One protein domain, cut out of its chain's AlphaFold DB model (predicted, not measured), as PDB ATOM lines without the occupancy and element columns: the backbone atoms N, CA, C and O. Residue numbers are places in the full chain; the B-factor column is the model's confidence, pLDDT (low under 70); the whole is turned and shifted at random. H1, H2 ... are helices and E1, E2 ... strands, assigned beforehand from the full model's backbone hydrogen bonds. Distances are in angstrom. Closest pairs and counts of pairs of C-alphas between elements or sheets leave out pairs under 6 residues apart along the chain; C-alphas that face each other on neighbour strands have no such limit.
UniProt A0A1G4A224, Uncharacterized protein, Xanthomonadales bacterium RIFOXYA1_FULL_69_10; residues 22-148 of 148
ATOM      1  N   ILE A  22     173.441-127.651 397.708       93.06
ATOM      2  CA  ILE A  22     174.604-127.310 396.884       93.06
ATOM      3  C   ILE A  22     174.435-127.789 395.435       93.06
ATOM      4  O   ILE A  22     174.782-127.066 394.507       93.06
ATOM      5  N   GLU A  23     173.832-128.960 395.223       92.69
ATOM      6  CA  GLU A  23     173.533-129.488 393.888       92.69
ATOM      7  C   GLU A  23     172.507-128.613 393.155       92.69
ATOM      8  O   GLU A  23     172.656-128.337 391.963       92.69
ATOM      9  N   LEU A  24     171.522-128.082 393.882       92.06
ATOM     10  CA  LEU A  24     170.570-127.124 393.326       92.06
ATOM     11  C   LEU A  24     171.229-125.773 392.990       92.06
ATOM     12  O   LEU A  24     170.970-125.208 391.932       92.06
ATOM     13  N   MET A  25     172.126-125.261 393.838       94.00
ATOM     14  CA  MET A  25     172.837-124.008 393.542       94.00
ATOM     15  C   MET A  25     173.738-124.130 392.308       94.00
ATOM     16  O   MET A  25     173.744-123.234 391.465       94.00
ATOM     17  N   VAL A  26     174.461-125.245 392.170       95.25
ATOM     18  CA  VAL A  26     175.326-125.482 391.004       95.25
ATOM     19  C   VAL A  26     174.499-125.654 389.730       95.25
ATOM     20  O   VAL A  26     174.837-125.070 388.704       95.25
ATOM     21  N   THR A  27     173.389-126.394 389.781       95.75
ATOM     22  CA  THR A  27     172.516-126.568 388.606       95.75
ATOM     23  C   THR A  27     171.891-125.253 388.150       95.75
ATOM     24  O   THR A  27     171.942-124.951 386.959       95.75
ATOM     25  N   VAL A  28     171.383-124.423 389.066       95.19
ATOM     26  CA  VAL A  28     170.849-123.093 388.719       95.19
ATOM     27  C   VAL A  28     171.942-122.188 388.144       95.19
ATOM     28  O   VAL A  28     171.693-121.499 387.156       95.19
ATOM     29  N   ALA A  29     173.161-122.227 388.693       96.06
ATOM     30  CA  ALA A  29     174.285-121.457 388.158       96.06
ATOM     31  C   ALA A  29     174.635-121.867 386.716       96.06
ATOM     32  O   ALA A  29     174.823-121.005 385.861       96.06
ATOM     33  N   ILE A  30     174.661-123.171 386.419       96.44
ATOM     34  CA  ILE A  30     174.910-123.675 385.059       96.44
ATOM     35  C   ILE A  30     173.786-123.242 384.109       96.44
ATOM     36  O   ILE A  30     174.067-122.743 383.020       96.44
ATOM     37  N   VAL A  31     172.521-123.380 384.520       95.75
ATOM     38  CA  VAL A  31     171.369-122.969 383.701       95.75
ATOM     39  C   VAL A  31     171.408-121.471 383.399       95.75
ATOM     40  O   VAL A  31     171.155-121.087 382.262       95.75
ATOM     41  N   ALA A  32     171.777-120.630 384.369       94.44
ATOM     42  CA  ALA A  32     171.891-119.187 384.161       94.44
ATOM     43  C   ALA A  32     172.954-118.831 383.104       94.44
ATOM     44  O   ALA A  32     172.701-117.993 382.238       94.44
ATOM     45  N   ILE A  33     174.112-119.502 383.127       94.31
ATOM     46  CA  ILE A  33     175.174-119.303 382.129       94.31
ATOM     47  C   ILE A  33     174.695-119.739 380.736       94.31
ATOM     48  O   ILE A  33     174.854-118.997 379.767       94.31
ATOM     49  N   LEU A  34     174.078-120.921 380.635       93.88
ATOM     50  CA  LEU A  34     173.578-121.444 379.360       93.88
ATOM     51  C   LEU A  34     172.467-120.566 378.775       93.88
ATOM     52  O   LEU A  34     172.471-120.301 377.574       93.88
ATOM     53  N   ALA A  35     171.550-120.081 379.616       90.31
ATOM     54  CA  ALA A  35     170.472-119.193 379.196       90.31
ATOM     55  C   ALA A  35     171.016-117.886 378.596       90.31
ATOM     56  O   ALA A  35     170.529-117.454 377.553       90.31
ATOM     57  N   GLY A  36     172.059-117.300 379.195       86.81
ATOM     58  CA  GLY A  36     172.688-116.080 378.676       86.81
ATOM     59  C   GLY A  36     173.244-116.238 377.257       86.81
ATOM     60  O   GLY A  36     173.012-115.382 376.407       86.81
ATOM     61  N   ILE A  37     173.924-117.355 376.970       88.38
ATOM     62  CA  ILE A  37     174.465-117.642 375.627       88.38
ATOM     63  C   ILE A  37     173.332-117.944 374.635       88.38
ATOM     64  O   ILE A  37     173.358-117.477 373.493       88.38
ATOM     65  N   ALA A  38     172.327-118.707 375.070       85.31
ATOM     66  CA  ALA A  38     171.219-119.124 374.219       85.31
ATOM     67  C   ALA A  38     170.409-117.932 373.683       85.31
ATOM     68  O   ALA A  38     170.108-117.901 372.491       85.31
ATOM     69  N   ILE A  39     170.112-116.935 374.527       83.81
ATOM     70  CA  ILE A  39     169.299-115.765 374.147       83.81
ATOM     71  C   ILE A  39     169.953-114.987 372.997       83.81
ATOM     72  O   ILE A  39     169.331-114.806 371.954       83.81
ATOM     73  N   ALA A  40     171.232-114.624 373.130       83.38
ATOM     74  CA  ALA A  40     171.935-113.868 372.091       83.38
ATOM     75  C   ALA A  40     172.010-114.630 370.753       83.38
ATOM     76  O   ALA A  40     171.887-114.042 369.678       83.38
ATOM     77  N   SER A  41     172.183-115.957 370.808       86.06
ATOM     78  CA  SER A  41     172.220-116.791 369.601       86.06
ATOM     79  C   SER A  41     170.869-116.862 368.881       86.06
ATOM     80  O   SER A  41     170.825-116.885 367.648       86.06
ATOM     81  N   TYR A  42     169.769-116.865 369.639       88.75
ATOM     82  CA  TYR A  42     168.420-116.910 369.092       88.75
ATOM     83  C   TYR A  42     168.061-115.603 368.382       88.75
ATOM     84  O   TYR A  42     167.576-115.641 367.250       88.75
ATOM     85  N   ASP A  43     168.372-114.458 368.993       88.56
ATOM     86  CA  ASP A  43     168.088-113.145 368.404       88.56
ATOM     87  C   ASP A  43     168.784-112.976 367.048       88.56
ATOM     88  O   ASP A  43     168.153-112.573 366.067       88.56
ATOM     89  N   PHE A  44     170.054-113.386 366.941       90.06
ATOM     90  CA  PHE A  44     170.780-113.365 365.669       90.06
ATOM     91  C   PHE A  44     170.137-114.273 364.609       90.06
ATOM     92  O   PHE A  44     170.033-113.897 363.439       90.06
ATOM     93  N   ALA A  45     169.678-115.465 365.004       93.06
ATOM     94  CA  ALA A  45     169.015-116.390 364.088       93.06
ATOM     95  C   ALA A  45     167.694-115.817 363.550       93.06
ATOM     96  O   ALA A  45     167.418-115.932 362.354       93.06
ATOM     97  N   VAL A  46     166.905-115.158 364.404       94.44
ATOM     98  CA  VAL A  46     165.647-114.505 364.007       94.44
ATOM     99  C   VAL A  46     165.910-113.328 363.067       94.44
ATOM    100  O   VAL A  46     165.260-113.231 362.026       94.44
ATOM    101  N   VAL A  47     166.889-112.476 363.386       96.06
ATOM    102  CA  VAL A  47     167.305-111.351 362.530       96.06
ATOM    103  C   VAL A  47     167.712-111.848 361.144       96.06
ATOM    104  O   VAL A  47     167.187-111.371 360.137       96.06
ATOM    105  N   LYS A  48     168.569-112.875 361.081       96.00
ATOM    106  CA  LYS A  48     168.998-113.485 359.816       96.00
ATOM    107  C   LYS A  48     167.830-114.108 359.046       96.00
ATOM    108  O   LYS A  48     167.756-113.971 357.827       96.00
ATOM    109  N   SER A  49     166.908-114.777 359.740       96.06
ATOM    110  CA  SER A  49     165.725-115.377 359.114       96.06
ATOM    111  C   SER A  49     164.833-114.315 358.467       96.06
ATOM    112  O   SER A  49     164.480-114.450 357.293       96.06
ATOM    113  N   ARG A  50     164.545-113.216 359.170       97.12
ATOM    114  CA  ARG A  50     163.765-112.093 358.625       97.12
ATOM    115  C   ARG A  50     164.455-111.438 357.433       97.12
ATOM    116  O   ARG A  50     163.794-111.193 356.426       97.12
ATOM    117  N   ARG A  51     165.775-111.235 357.508       97.44
ATOM    118  CA  ARG A  51     166.576-110.715 356.390       97.44
ATOM    119  C   ARG A  51     166.461-111.607 355.155       97.44
ATOM    120  O   ARG A  51     166.171-111.114 354.071       97.44
ATOM    121  N   SER A  52     166.587-112.925 355.325       97.00
ATOM    122  CA  SER A  52     166.442-113.873 354.211       97.00
ATOM    123  C   SER A  52     165.041-113.849 353.584       97.00
ATOM    124  O   SER A  52     164.903-113.928 352.363       97.00
ATOM    125  N   ALA A  53     163.994-113.667 354.394       97.44
ATOM    126  CA  ALA A  53     162.628-113.530 353.896       97.44
ATOM    127  C   ALA A  53     162.425-112.213 353.122       97.44
ATOM    128  O   ALA A  53     161.752-112.201 352.091       97.44
ATOM    129  N   ALA A  54     163.041-111.116 353.574       97.56
ATOM    130  CA  ALA A  54     163.041-109.844 352.853       97.56
ATOM    131  C   ALA A  54     163.809-109.932 351.521       97.56
ATOM    132  O   ALA A  54     163.305-109.459 350.504       97.56
ATOM    133  N   ALA A  55     164.966-110.600 351.491       97.69
ATOM    134  CA  ALA A  55     165.734-110.842 350.265       97.69
ATOM    135  C   ALA A  55     164.944-111.674 349.234       97.69
ATOM    136  O   ALA A  55     164.910-111.350 348.040       97.69
ATOM    137  N   ALA A  56     164.242-112.716 349.694       97.06
ATOM    138  CA  ALA A  56     163.341-113.502 348.851       97.06
ATOM    139  C   ALA A  56     162.199-112.637 348.293       97.06
ATOM    140  O   ALA A  56     161.947-112.643 347.087       97.06
ATOM    141  N   CYS A  57     161.572-111.826 349.146       97.75
ATOM    142  CA  CYS A  57     160.538-110.879 348.742       97.75
ATOM    143  C   CYS A  57     161.050-109.886 347.684       97.75
ATOM    144  O   CYS A  57     160.402-109.719 346.653       97.75
ATOM    145  N   LEU A  58     162.233-109.285 347.864       97.56
ATOM    146  CA  LEU A  58     162.846-108.409 346.857       97.56
ATOM    147  C   LEU A  58     163.055-109.120 345.522       97.56
ATOM    148  O   LEU A  58     162.713-108.570 344.476       97.56
ATOM    149  N   THR A  59     163.538-110.361 345.553       97.69
ATOM    150  CA  THR A  59     163.728-111.172 344.342       97.69
ATOM    151  C   THR A  59     162.400-111.410 343.613       97.69
ATOM    152  O   THR A  59     162.322-111.260 342.393       97.69
ATOM    153  N   GLU A  60     161.318-111.708 344.337       97.38
ATOM    154  CA  GLU A  60     159.981-111.847 343.742       97.38
ATOM    155  C   GLU A  60     159.454-110.537 343.139       97.38
ATOM    156  O   GLU A  60     158.733-110.552 342.133       97.38
ATOM    157  N   ARG A  61     159.757-109.392 343.763       97.75
ATOM    158  CA  ARG A  61     159.345-108.073 343.263       97.75
ATOM    159  C   ARG A  61     160.165-107.666 342.042       97.75
ATOM    160  O   ARG A  61     159.562-107.207 341.075       97.75
ATOM    161  N   ALA A  62     161.462-107.957 342.006       97.94
ATOM    162  CA  ALA A  62     162.283-107.800 340.806       97.94
ATOM    163  C   ALA A  62     161.721-108.639 339.641       97.94
ATOM    164  O   ALA A  62     161.476-108.120 338.557       97.94
ATOM    165  N   GLN A  63     161.352-109.902 339.880       97.75
ATOM    166  CA  GLN A  63     160.684-110.731 338.863       97.75
ATOM    167  C   GLN A  63     159.313-110.180 338.425       97.75
ATOM    168  O   GLN A  63     158.863-110.416 337.302       97.75
ATOM    169  N   ALA A  64     158.585-109.486 339.305       97.69
ATOM    170  CA  ALA A  64     157.351-108.796 338.926       97.69
ATOM    171  C   ALA A  64     157.625-107.596 338.005       97.69
ATOM    172  O   ALA A  64     156.875-107.404 337.048       97.69
ATOM    173  N   MET A  65     158.714-106.861 338.240       98.19
ATOM    174  CA  MET A  65     159.165-105.781 337.360       98.19
ATOM    175  C   MET A  65     159.505-106.306 335.964       98.19
ATOM    176  O   MET A  65     158.999-105.772 334.981       98.19
ATOM    177  N   GLU A  66     160.249-107.409 335.856       97.75
ATOM    178  CA  GLU A  66     160.578-108.015 334.553       97.75
ATOM    179  C   GLU A  66     159.327-108.441 333.764       97.75
ATOM    180  O   GLU A  66     159.214-108.242 332.548       97.75
ATOM    181  N   ARG A  67     158.319-108.980 334.464       97.38
ATOM    182  CA  ARG A  67     157.013-109.296 333.862       97.38
ATOM    183  C   ARG A  67     156.283-108.039 333.386       97.38
ATOM    184  O   ARG A  67     155.678-108.055 332.311       97.38
ATOM    185  N   TYR A  68     156.349-106.953 334.156       98.19
ATOM    186  CA  TYR A  68     155.789-105.665 333.751       98.19
ATOM    187  C   TYR A  68     156.481-105.133 332.488       98.19
ATOM    188  O   TYR A  68     155.802-104.761 331.530       98.19
ATOM    189  N   TYR A  69     157.812-105.193 332.426       98.12
ATOM    190  CA  TYR A  69     158.574-104.755 331.258       98.12
ATOM    191  C   TYR A  69     158.270-105.588 330.014       98.12
ATOM    192  O   TYR A  69     158.093-105.041 328.932       98.12
ATOM    193  N   THR A  70     158.109-106.904 330.157       97.75
ATOM    194  CA  THR A  70     157.767-107.788 329.028       97.75
ATOM    195  C   THR A  70     156.429-107.414 328.372       97.75
ATOM    196  O   THR A  70     156.238-107.633 327.178       97.75
ATOM    197  N   THR A  71     155.497-106.837 329.135       97.94
ATOM    198  CA  THR A  71     154.160-106.458 328.645       97.94
ATOM    199  C   THR A  71     154.050-104.989 328.235       97.94
ATOM    200  O   THR A  71     153.278-104.680 327.331       97.94
ATOM    201  N   ASN A  72     154.826-104.093 328.854       98.19
ATOM    202  CA  ASN A  72     154.728-102.642 328.642       98.19
ATOM    203  C   ASN A  72     155.936-102.037 327.906       98.19
ATOM    204  O   ASN A  72     155.857-100.899 327.452       98.19
ATOM    205  N   LEU A  73     157.041-102.779 327.775       97.88
ATOM    206  CA  LEU A  73     158.325-102.333 327.209       97.88
ATOM    207  C   LEU A  73     158.917-101.096 327.912       97.88
ATOM    208  O   LEU A  73     159.668-100.324 327.318       97.88
ATOM    209  N   THR A  74     158.548-100.890 329.175       98.25
ATOM    210  CA  THR A  74     159.018 -99.811 330.047       98.25
ATOM    211  C   THR A  74     158.805-100.217 331.505       98.25
ATOM    212  O   THR A  74     157.878-100.980 331.778       98.25
ATOM    213  N   TYR A  75     159.614 -99.719 332.449       98.12
ATOM    214  CA  TYR A  75     159.285 -99.794 333.885       98.12
ATOM    215  C   TYR A  75     158.512 -98.569 334.391       98.12
ATOM    216  O   TYR A  75     157.970 -98.598 335.497       98.12
ATOM    217  N   VAL A  76     158.426 -97.497 333.598       98.00
ATOM    218  CA  VAL A  76     157.661 -96.299 333.970       98.00
ATOM    219  C   VAL A  76     156.193 -96.669 334.149       98.00
ATOM    220  O   VAL A  76     155.583 -97.256 333.259       98.00
ATOM    221  N   GLY A  77     155.615 -96.283 335.287       95.75
ATOM    222  CA  GLY A  77     154.222 -96.597 335.612       95.75
ATOM    223  C   GLY A  77     154.009 -98.011 336.155       95.75
ATOM    224  O   GLY A  77     152.856 -98.399 336.367       95.75
ATOM    225  N   ALA A  78     155.084 -98.767 336.413       96.75
ATOM    226  CA  ALA A  78     154.992-100.005 337.170       96.75
ATOM    227  C   ALA A  78     154.327 -99.738 338.534       96.75
ATOM    228  O   ALA A  78     154.647 -98.739 339.190       96.75
ATOM    229  N   PRO A  79     153.400-100.606 338.982       95.50
ATOM    230  CA  PRO A  79     152.838-100.501 340.319       95.50
ATOM    231  C   PRO A  79     153.942-100.514 341.374       95.50
ATOM    232  O   PRO A  79     154.955-101.196 341.210       95.50
ATOM    233  N   ALA A  80     153.714 -99.808 342.482       93.75
ATOM    234  CA  ALA A  80     154.577 -99.935 343.648       93.75
ATOM    235  C   ALA A  80     154.721-101.423 344.028       93.75
ATOM    236  O   ALA A  80     153.734-102.170 343.948       93.75
ATOM    237  N   PRO A  81     155.924-101.872 344.425       93.94
ATOM    238  CA  PRO A  81     156.133-103.257 344.802       93.94
ATOM    239  C   PRO A  81     155.189-103.612 345.950       93.94
ATOM    240  O   PRO A  81     155.110-102.914 346.959       93.94
ATOM    241  N   ALA A  82     154.449-104.707 345.781       93.06
ATOM    242  CA  ALA A  82     153.594-105.215 346.839       93.06
ATOM    243  C   ALA A  82     154.429-105.530 348.090       93.06
ATOM    244  O   ALA A  82     155.541-106.060 347.983       93.06
ATOM    245  N   ALA A  83     153.857-105.245 349.262       93.25
ATOM    246  CA  ALA A  83     154.463-105.576 350.543       93.25
ATOM    247  C   ALA A  83     154.798-107.077 350.640       93.25
ATOM    248  O   ALA A  83     154.198-107.921 349.963       93.25
ATOM    249  N   CYS A  84     155.767-107.405 351.492       91.69
ATOM    250  CA  CYS A  84     156.090-108.793 351.816       91.69
ATOM    251  C   CYS A  84     154.974-109.443 352.649       91.69
ATOM    252  O   CYS A  84     153.959-108.811 352.949       91.69
ATOM    253  N   SER A  85     155.153-110.712 353.030       91.94
ATOM    254  CA  SER A  85     154.221-111.391 353.936       91.94
ATOM    255  C   SER A  85     153.997-110.584 355.220       91.94
ATOM    256  O   SER A  85     154.874-109.841 355.666       91.94
ATOM    257  N   SER A  86     152.827-110.758 355.836       90.88
ATOM    258  CA  SER A  86     152.451-110.069 357.078       90.88
ATOM    259  C   SER A  86     153.398-110.346 358.248       90.88
ATOM    260  O   SER A  86     153.473-109.552 359.175       90.88
ATOM    261  N   ASP A  87     154.138-111.455 358.198       88.56
ATOM    262  CA  ASP A  87     155.132-111.809 359.220       88.56
ATOM    263  C   ASP A  87     156.425-110.981 359.098       88.56
ATOM    264  O   ASP A  87     157.283-111.023 359.978       88.56
ATOM    265  N   ILE A  88     156.586-110.252 357.988       93.44
ATOM    266  CA  ILE A  88     157.757-109.430 357.669       93.44
ATOM    267  C   ILE A  88     157.379-107.952 357.576       93.44
ATOM    268  O   ILE A  88     158.093-107.097 358.099       93.44
ATOM    269  N   SER A  89     156.268-107.639 356.912       92.81
ATOM    270  CA  SER A  89     155.828-106.269 356.672       92.81
ATOM    271  C   SER A  89     154.584-105.926 357.496       92.81
ATOM    272  O   SER A  89     153.673-106.753 357.565       92.81
ATOM    273  N   PRO A  90     154.487-104.713 358.071       91.81
ATOM    274  CA  PRO A  90     155.460-103.614 358.008       91.81
ATOM    275  C   PRO A  90     156.498-103.632 359.142       91.81
ATOM    276  O   PRO A  90     157.427-102.831 359.123       91.81
ATOM    277  N   ASP A  91     156.355-104.522 360.125       95.00
ATOM    278  CA  ASP A  91     157.046-104.406 361.416       95.00
ATOM    279  C   ASP A  91     158.555-104.697 361.372       95.00
ATOM    280  O   ASP A  91     159.292-104.301 362.283       95.00
ATOM    281  N   HIS A  92     159.037-105.409 360.349       96.81
ATOM    282  CA  HIS A  92     160.445-105.804 360.232       96.81
ATOM    283  C   HIS A  92     161.095-105.332 358.943       96.81
ATOM    284  O   HIS A  92     162.262-104.965 358.988       96.81
ATOM    285  N   TYR A  93     160.361-105.315 357.829       97.81
ATOM    286  CA  TYR A  93     160.814-104.719 356.578       97.81
ATOM    287  C   TYR A  93     159.675-104.047 355.809       97.81
ATOM    288  O   TYR A  93     158.540-104.533 355.741       97.81
ATOM    289  N   THR A  94     160.021-102.960 355.129       97.19
ATOM    290  CA  THR A  94     159.181-102.312 354.116       97.19
ATOM    291  C   THR A  94     159.895-102.332 352.778       97.19
ATOM    292  O   THR A  94     161.071-101.975 352.715       97.19
ATOM    293  N   VAL A  95     159.187-102.722 351.717       97.25
ATOM    294  CA  VAL A  95     159.732-102.745 350.356       97.25
ATOM    295  C   VAL A  95     159.210-101.563 349.556       97.25
ATOM    296  O   VAL A  95     158.016-101.270 349.592       97.25
ATOM    297  N   ALA A  96     160.102-100.898 348.831       96.75
ATOM    298  CA  ALA A  96     159.772 -99.774 347.965       96.75
ATOM    299  C   ALA A  96     160.740 -99.694 346.778       96.75
ATOM    300  O   ALA A  96     161.719-100.438 346.705       96.75
ATOM    301  N   PHE A  97     160.451 -98.786 345.851       97.56
ATOM    302  CA  PHE A  97     161.460 -98.318 344.910       97.56
ATOM    303  C   PHE A  97     162.431 -97.377 345.621       97.56
ATOM    304  O   PHE A  97     162.003 -96.582 346.457       97.56
ATOM    305  N   GLU A  98     163.710 -97.463 345.269       95.94
ATOM    306  CA  GLU A  98     164.717 -96.481 345.686       95.94
ATOM    307  C   GLU A  98     164.472 -95.137 345.017       95.94
ATOM    308  O   GLU A  98     164.270 -94.126 345.683       95.94
ATOM    309  N   ASP A  99     164.349 -95.182 343.696       94.62
ATOM    310  CA  ASP A  99     163.996 -94.059 342.850       94.62
ATOM    311  C   ASP A  99     162.848 -94.444 341.924       94.62
ATOM    312  O   ASP A  99     162.594 -95.621 341.652       94.62
ATOM    313  N   ALA A 100     162.162 -93.433 341.389       95.38
ATOM    314  CA  ALA A 100     161.140 -93.657 340.378       95.38
ATOM    315  C   ALA A 100     161.719 -94.488 339.208       95.38
ATOM    316  O   ALA A 100     162.724 -94.076 338.616       95.38
ATOM    317  N   PRO A 101     161.096 -95.626 338.840       97.69
ATOM    318  CA  PRO A 101     161.571 -96.435 337.728       97.69
ATOM    319  C   PRO A 101     161.632 -95.625 336.435       97.69
ATOM    320  O   PRO A 101     160.728 -94.846 336.115       97.69
ATOM    321  N   THR A 102     162.693 -95.840 335.669       98.19
ATOM    322  CA  THR A 102     162.865 -95.238 334.344       98.19
ATOM    323  C   THR A 102     162.345 -96.184 333.266       98.19
ATOM    324  O   THR A 102     161.789 -97.236 333.561       98.19
ATOM    325  N   ALA A 103     162.522 -95.847 331.988       97.81
ATOM    326  CA  ALA A 103     162.123 -96.762 330.924       97.81
ATOM    327  C   ALA A 103     162.841 -98.116 331.030       97.81
ATOM    328  O   ALA A 103     162.217 -99.138 330.786       97.81
ATOM    329  N   THR A 104     164.112 -98.135 331.440       97.19
ATOM    330  CA  THR A 104     164.984 -99.321 331.343       97.19
ATOM    331  C   THR A 104     165.714 -99.676 332.638       97.19
ATOM    332  O   THR A 104     166.553-100.571 332.629       97.19
ATOM    333  N   ALA A 105     165.438 -98.987 333.744       97.88
ATOM    334  CA  ALA A 105     166.066 -99.261 335.032       97.88
ATOM    335  C   ALA A 105     165.081 -99.103 336.192       97.88
ATOM    336  O   ALA A 105     164.216 -98.225 336.170       97.88
ATOM    337  N   PHE A 106     165.274 -99.925 337.220       98.06
ATOM    338  CA  PHE A 106     164.659 -99.801 338.534       98.06
ATOM    339  C   PHE A 106     165.673-100.223 339.604       98.06
ATOM    340  O   PHE A 106     166.588-101.000 339.318       98.06
ATOM    341  N   SER A 107     165.465 -99.748 340.827       97.94
ATOM    342  CA  SER A 107     166.097-100.277 342.034       97.94
ATOM    343  C   SER A 107     165.024-100.454 343.102       97.94
ATOM    344  O   SER A 107     164.153 -99.595 343.275       97.94
ATOM    345  N   LEU A 108     165.030-101.614 343.747       98.44
ATOM    346  CA  LEU A 108     164.138-101.965 344.841       98.44
ATOM    347  C   LEU A 108     164.943-102.045 346.127       98.44
ATOM    348  O   LEU A 108     166.038-102.599 346.138       98.44
ATOM    349  N   LEU A 109     164.344-101.582 347.217       97.69
ATOM    350  CA  LEU A 109     164.937-101.619 348.544       97.69
ATOM    351  C   LEU A 109     164.014-102.297 349.551       97.69
ATOM    352  O   LEU A 109     162.793-102.156 349.473       97.69
ATOM    353  N   ALA A 110     164.599-103.033 350.494       98.06
ATOM    354  CA  ALA A 110     163.942-103.519 351.700       98.06
ATOM    355  C   ALA A 110     164.577-102.833 352.911       98.06
ATOM    356  O   ALA A 110     165.692-103.162 353.315       98.06
ATOM    357  N   VAL A 111     163.847-101.882 353.496       97.44
ATOM    358  CA  VAL A 111     164.299-101.113 354.665       97.44
ATOM    359  C   VAL A 111     163.941-101.873 355.934       97.44
ATOM    360  O   VAL A 111     162.746-102.126 356.133       97.44
ATOM    361  N   PRO A 112     164.911-102.223 356.796       97.88
ATOM    362  CA  PRO A 112     164.609-102.844 358.073       97.88
ATOM    363  C   PRO A 112     163.862-101.860 358.984       97.88
ATOM    364  O   PRO A 112     164.115-100.658 358.974       97.88
ATOM    365  N   GLN A 113     162.946-102.378 359.797       97.31
ATOM    366  CA  GLN A 113     162.086-101.608 360.698       97.31
ATOM    367  C   GLN A 113     162.228-102.092 362.146       97.31
ATOM    368  O   GLN A 113     162.641-103.225 362.411       97.31
ATOM    369  N   GLY A 114     161.885-101.229 363.105       95.81
ATOM    370  CA  GLY A 114     161.828-101.574 364.528       95.81
ATOM    371  C   GLY A 114     163.094-102.274 365.044       95.81
ATOM    372  O   GLY A 114     164.214-101.830 364.797       95.81
ATOM    373  N   ALA A 115     162.912-103.399 365.744       94.38
ATOM    374  CA  ALA A 115     164.020-104.180 366.298       94.38
ATOM    375  C   ALA A 115     164.951-104.769 365.223       94.38
ATOM    376  O   ALA A 115     166.117-105.020 365.510       94.38
ATOM    377  N   GLN A 116     164.466-104.986 363.994       96.38
ATOM    378  CA  GLN A 116     165.323-105.437 362.898       96.38
ATOM    379  C   GLN A 116     166.338-104.345 362.537       96.38
ATOM    380  O   GLN A 116     167.516-104.644 362.393       96.38
ATOM    381  N   ALA A 117     165.906-103.080 362.470       96.25
ATOM    382  CA  ALA A 117     166.775-101.953 362.128       96.25
ATOM    383  C   ALA A 117     167.913-101.759 363.142       96.25
ATOM    384  O   ALA A 117     169.049-101.500 362.758       96.25
ATOM    385  N   SER A 118     167.625-101.921 364.436       94.50
ATOM    386  CA  SER A 118     168.638-101.789 365.491       94.50
ATOM    387  C   SER A 118     169.552-103.006 365.633       94.50
ATOM    388  O   SER A 118     170.663-102.867 366.137       94.50
ATOM    389  N   SER A 119     169.085-104.196 365.247       94.62
ATOM    390  CA  SER A 119     169.819-105.453 365.454       94.62
ATOM    391  C   SER A 119     170.588-105.922 364.218       94.62
ATOM    392  O   SER A 119     171.534-106.694 364.355       94.62
ATOM    393  N   ASP A 120     170.204-105.472 363.021       95.38
ATOM    394  CA  ASP A 120     170.825-105.856 361.747       95.38
ATOM    395  C   ASP A 120     171.705-104.741 361.162       95.38
ATOM    396  O   ASP A 120     171.773-104.549 359.949       95.38
ATOM    397  N   THR A 121     172.400-103.989 362.021       94.44
ATOM    398  CA  THR A 121     173.263-102.862 361.612       94.44
ATOM    399  C   THR A 121     174.403-103.280 360.683       94.44
ATOM    400  O   THR A 121     174.881-102.472 359.896       94.44
ATOM    401  N   LYS A 122     174.812-104.557 360.710       95.62
ATOM    402  CA  LYS A 122     175.779-105.096 359.744       95.62
ATOM    403  C   LYS A 122     175.240-105.017 358.310       95.62
ATOM    404  O   LYS A 122     176.010-104.715 357.409       95.62
ATOM    405  N   CYS A 123     173.964-105.320 358.088       97.25
ATOM    406  CA  CYS A 123     173.419-105.464 356.738       97.25
ATOM    407  C   CYS A 123     172.531-104.308 356.296       97.25
ATOM    408  O   CYS A 123     172.487-104.027 355.105       97.25
ATOM    409  N   GLY A 124     171.850-103.632 357.220       96.50
ATOM    410  CA  GLY A 124     171.056-102.453 356.896       96.50
ATOM    411  C   GLY A 124     169.977-102.722 355.842       96.50
ATOM    412  O   GLY A 124     169.214-103.691 355.930       96.50
ATOM    413  N   ILE A 125     169.887-101.814 354.875       97.94
ATOM    414  CA  ILE A 125     168.922-101.857 353.776       97.94
ATOM    415  C   ILE A 125     169.430-102.839 352.727       97.94
ATOM    416  O   ILE A 125     170.567-102.731 352.291       97.94
ATOM    417  N   LEU A 126     168.580-103.763 352.281       98.31
ATOM    418  CA  LEU A 126     168.890-104.625 351.139       98.31
ATOM    419  C   LEU A 126     168.426-103.957 349.841       98.31
ATOM    420  O   LEU A 126     167.286-103.496 349.795       98.31
ATOM    421  N   THR A 127     169.247-103.954 348.790       98.00
ATOM    422  CA  THR A 127     168.907-103.415 347.461       98.00
ATOM    423  C   THR A 127     169.052-104.434 346.322       98.00
ATOM    424  O   THR A 127     169.976-105.244 346.308       98.00
ATOM    425  N   ILE A 128     168.144-104.412 345.340       98.19
ATOM    426  CA  ILE A 128     168.295-105.161 344.080       98.19
ATOM    427  C   ILE A 128     167.878-104.305 342.886       98.19
ATOM    428  O   ILE A 128     166.812-103.684 342.907       98.19
ATOM    429  N   ASN A 129     168.688-104.294 341.828       97.69
ATOM    430  CA  ASN A 129     168.403-103.527 340.614       97.69
ATOM    431  C   ASN A 129     167.944-104.400 339.432       97.69
ATOM    432  O   ASN A 129     167.881-105.629 339.513       97.69
ATOM    433  N   ALA A 130     167.621-103.746 338.314       97.19
ATOM    434  CA  ALA A 130     167.185-104.395 337.074       97.19
ATOM    435  C   ALA A 130     168.228-105.346 336.451       97.19
ATOM    436  O   ALA A 130     167.882-106.193 335.632       97.19
ATOM    437  N   GLN A 131     169.507-105.226 336.813       96.94
ATOM    438  CA  GLN A 131     170.575-106.126 336.370       96.94
ATOM    439  C   GLN A 131     170.708-107.354 337.286       96.94
ATOM    440  O   GLN A 131     171.504-108.250 337.007       96.94
ATOM    441  N   GLY A 132     169.918-107.419 338.362       95.75
ATOM    442  CA  GLY A 132     170.019-108.449 339.391       95.75
ATOM    443  C   GLY A 132     171.196-108.240 340.340       95.75
ATOM    444  O   GLY A 132     171.508-109.151 341.107       95.75
ATOM    445  N   GLU A 133     171.843-107.072 340.300       96.75
ATOM    446  CA  GLU A 133     172.905-106.732 341.239       96.75
ATOM    447  C   GLU A 133     172.281-106.517 342.613       96.75
ATOM    448  O   GLU A 133     171.320-105.757 342.771       96.75
ATOM    449  N   ARG A 134     172.816-107.247 343.588       97.06
ATOM    450  CA  ARG A 134     172.400-107.225 344.982       97.06
ATOM    451  C   ARG A 134     173.349-106.334 345.756       97.06
ATOM    452  O   ARG A 134     174.558-106.374 345.541       97.06
ATOM    453  N   GLY A 135     172.803-105.539 346.657       96.88
ATOM    454  CA  GLY A 135     173.581-104.587 347.425       96.88
ATOM    455  C   GLY A 135     173.031-104.389 348.821       96.88
ATOM    456  O   GLY A 135     171.948-104.860 349.177       96.88
ATOM    457  N   ILE A 136     173.816-103.687 349.620       97.50
ATOM    458  CA  ILE A 136     173.372-103.171 350.903       97.50
ATOM    459  C   ILE A 136     173.598-101.667 350.951       97.50
ATOM    460  O   ILE A 136     174.524-101.165 350.315       97.50
ATOM    461  N   ASP A 137     172.782-100.970 351.731       95.38
ATOM    462  CA  ASP A 137     172.979 -99.563 352.060       95.38
ATOM    463  C   ASP A 137     172.831 -99.329 353.573       95.38
ATOM    464  O   ASP A 137     172.056 -99.999 354.263       95.38
ATOM    465  N   GLY A 138     173.627 -98.401 354.105       91.81
ATOM    466  CA  GLY A 138     173.677 -98.071 355.532       91.81
ATOM    467  C   GLY A 138     174.166 -99.196 356.460       91.81
ATOM    468  O   GLY A 138     174.007 -99.070 357.672       91.81
ATOM    469  N   GLY A 139     174.720-100.286 355.914       92.62
ATOM    470  CA  GLY A 139     175.286-101.409 356.666       92.62
ATOM    471  C   GLY A 139     176.820-101.436 356.658       92.62
ATOM    472  O   GLY A 139     177.452-100.969 355.715       92.62
ATOM    473  N   ASP A 140     177.413-102.028 357.697       93.88
ATOM    474  CA  ASP A 140     178.874-102.131 357.877       93.88
ATOM    475  C   ASP A 140     179.494-103.439 357.325       93.88
ATOM    476  O   ASP A 140     180.655-103.756 357.611       93.88
ATOM    477  N   ALA A 141     178.743-104.269 356.589       94.00
ATOM    478  CA  ALA A 141     179.290-105.504 356.026       94.00
ATOM    479  C   ALA A 141     180.353-105.206 354.957       94.00
ATOM    480  O   ALA A 141     180.131-104.426 354.037       94.00
ATOM    481  N   ALA A 142     181.500-105.883 355.057       91.44
ATOM    482  CA  ALA A 142     182.588-105.744 354.089       91.44
ATOM    483  C   ALA A 142     182.246-106.332 352.709       91.44
ATOM    484  O   ALA A 142     182.756-105.854 351.700       91.44
ATOM    485  N   ASP A 143     181.402-107.365 352.684       93.44
ATOM    486  CA  ASP A 143     180.884-107.993 351.474       93.44
ATOM    487  C   ASP A 143     179.346-108.008 351.548       93.44
ATOM    488  O   ASP A 143     178.800-108.607 352.483       93.44
ATOM    489  N   PRO A 144     178.630-107.350 350.617       91.50
ATOM    490  CA  PRO A 144     177.171-107.395 350.555       91.50
ATOM    491  C   PRO A 144     176.602-108.817 350.467       91.50
ATOM    492  O   PRO A 144     175.511-109.062 350.982       91.50
ATOM    493  N   GLU A 145     177.334-109.776 349.894       92.94
ATOM    494  CA  GLU A 145     176.876-111.166 349.770       92.94
ATOM    495  C   GLU A 145     176.762-111.882 351.131       92.94
ATOM    496  O   GLU A 145     176.004-112.840 351.263       92.94
ATOM    497  N   ASP A 146     177.416-111.392 352.194       94.12
ATOM    498  CA  ASP A 146     177.194-111.890 353.566       94.12
ATOM    499  C   ASP A 146     175.758-111.634 354.066       94.12
ATOM    500  O   ASP A 146     175.289-112.236 355.051       94.12
ATOM    501  N   CYS A 147     175.084-110.662 353.455       96.44
ATOM    502  CA  CYS A 147     173.765-110.190 353.842       96.44
ATOM    503  C   CYS A 147     172.639-110.800 353.002       96.44
ATOM    504  O   CYS A 147     171.518-110.891 353.516       96.44
ATOM    505  N   TRP A 148     172.945-111.245 351.782       94.56
ATOM    506  CA  TRP A 148     171.991-111.729 350.780       94.56
ATOM    507  C   TRP A 148     171.770-113.245 350.764       94.56
ATOM    508  O   TRP A 148     172.592-114.006 351.321       94.56
TER     509      TRP A 148
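AT A GLANCE: This is residues 22 to 148 of the 148 residues of an uncharacterized protein of Xanthomonadales bacterium RIFOXYA1_FULL_69_10 (UniProt A0A1G4A224). One very long helix, H1, packs along one face of a small, strongly twisted sheet of four strands with its residues 47 to 65, while its residues 22 to 42 stick out alone as a straight arm. After H1 the chain folds back through a long stretch without a named element, residues 73 to 92, to reach the sheet, and the short helix H2 sits between the sheet's two hairpins along the chain. The 127 printed residues hold two named helices and four named strands in the order H1 E1 E2 H2 E3 E4, a mixed class; the sheet's order is E1 - E2 - E3 - E4, all antiparallel. The whole is loose, with a radius of gyration of the C-alphas of 19.3 A and spans of 76 by 30 by 19 A, the arm making much of the length.

IN THESE COORDINATES: Find C-alpha 22 at (174.604, -127.310, 396.884); from there H1, residues 22 to 72, runs 75.2 A to C-alpha 72 at (154.728, -102.642, 328.642). Next come E1, residues 93 to 97, 13.3 A long, and E2, residues 107 to 112, 16.3 A long. H2 is residues 114 to 119. E3, residues 125 to 129, is 13.3 A long, and E4, residues 134 to 137, ends at C-alpha 137 at (172.979, -99.563, 352.060).

HOW THE PARTS SIT: Look first at H1 on the sheet: with the sheet it makes two layers, a helix on one face of a sheet. Its height over the sheet is 9.5 A, and it lies over E2 and E3, along the strands, at 22 degrees to E2 on the local plane. Its closest C-alphas to E2 are those of Ala 54 and Ala 110, 6.5 A apart. E1 and E2 form a hairpin; find N 96 and O 109 at 3.0 A. Between E2 and E3, N 110 and O 126 are 2.8 A apart. E3 and E4 form the other hairpin, with N 127 and O 135 at 2.9 A. The edge strands E1 and E4 are apart. H2 only grazes the sheet. H1, with residues 44 to 47 alone, only just touches H2, with 3 pairs of C-alphas within 8 A; the closest are those of Val 47 and Gln 116, 6.2 A. In H2 every O i to N i+4 pair is within hydrogen-bond range; in H1 46 of 47 are.

THE WHOLE: The C-alphas of Ile 22 and Leu 73 are the two farthest apart, 75.8 A. Without residues 22 to 42, which stand free, the body spans 43 by 30 by 17 A. The link from H1 to E1 is long, with 20 residues. The printed part has no cut and ends at Trp 148, the chain's last residue. The mean pLDDT of the printed part is 95.2, and no printed residue is under 70.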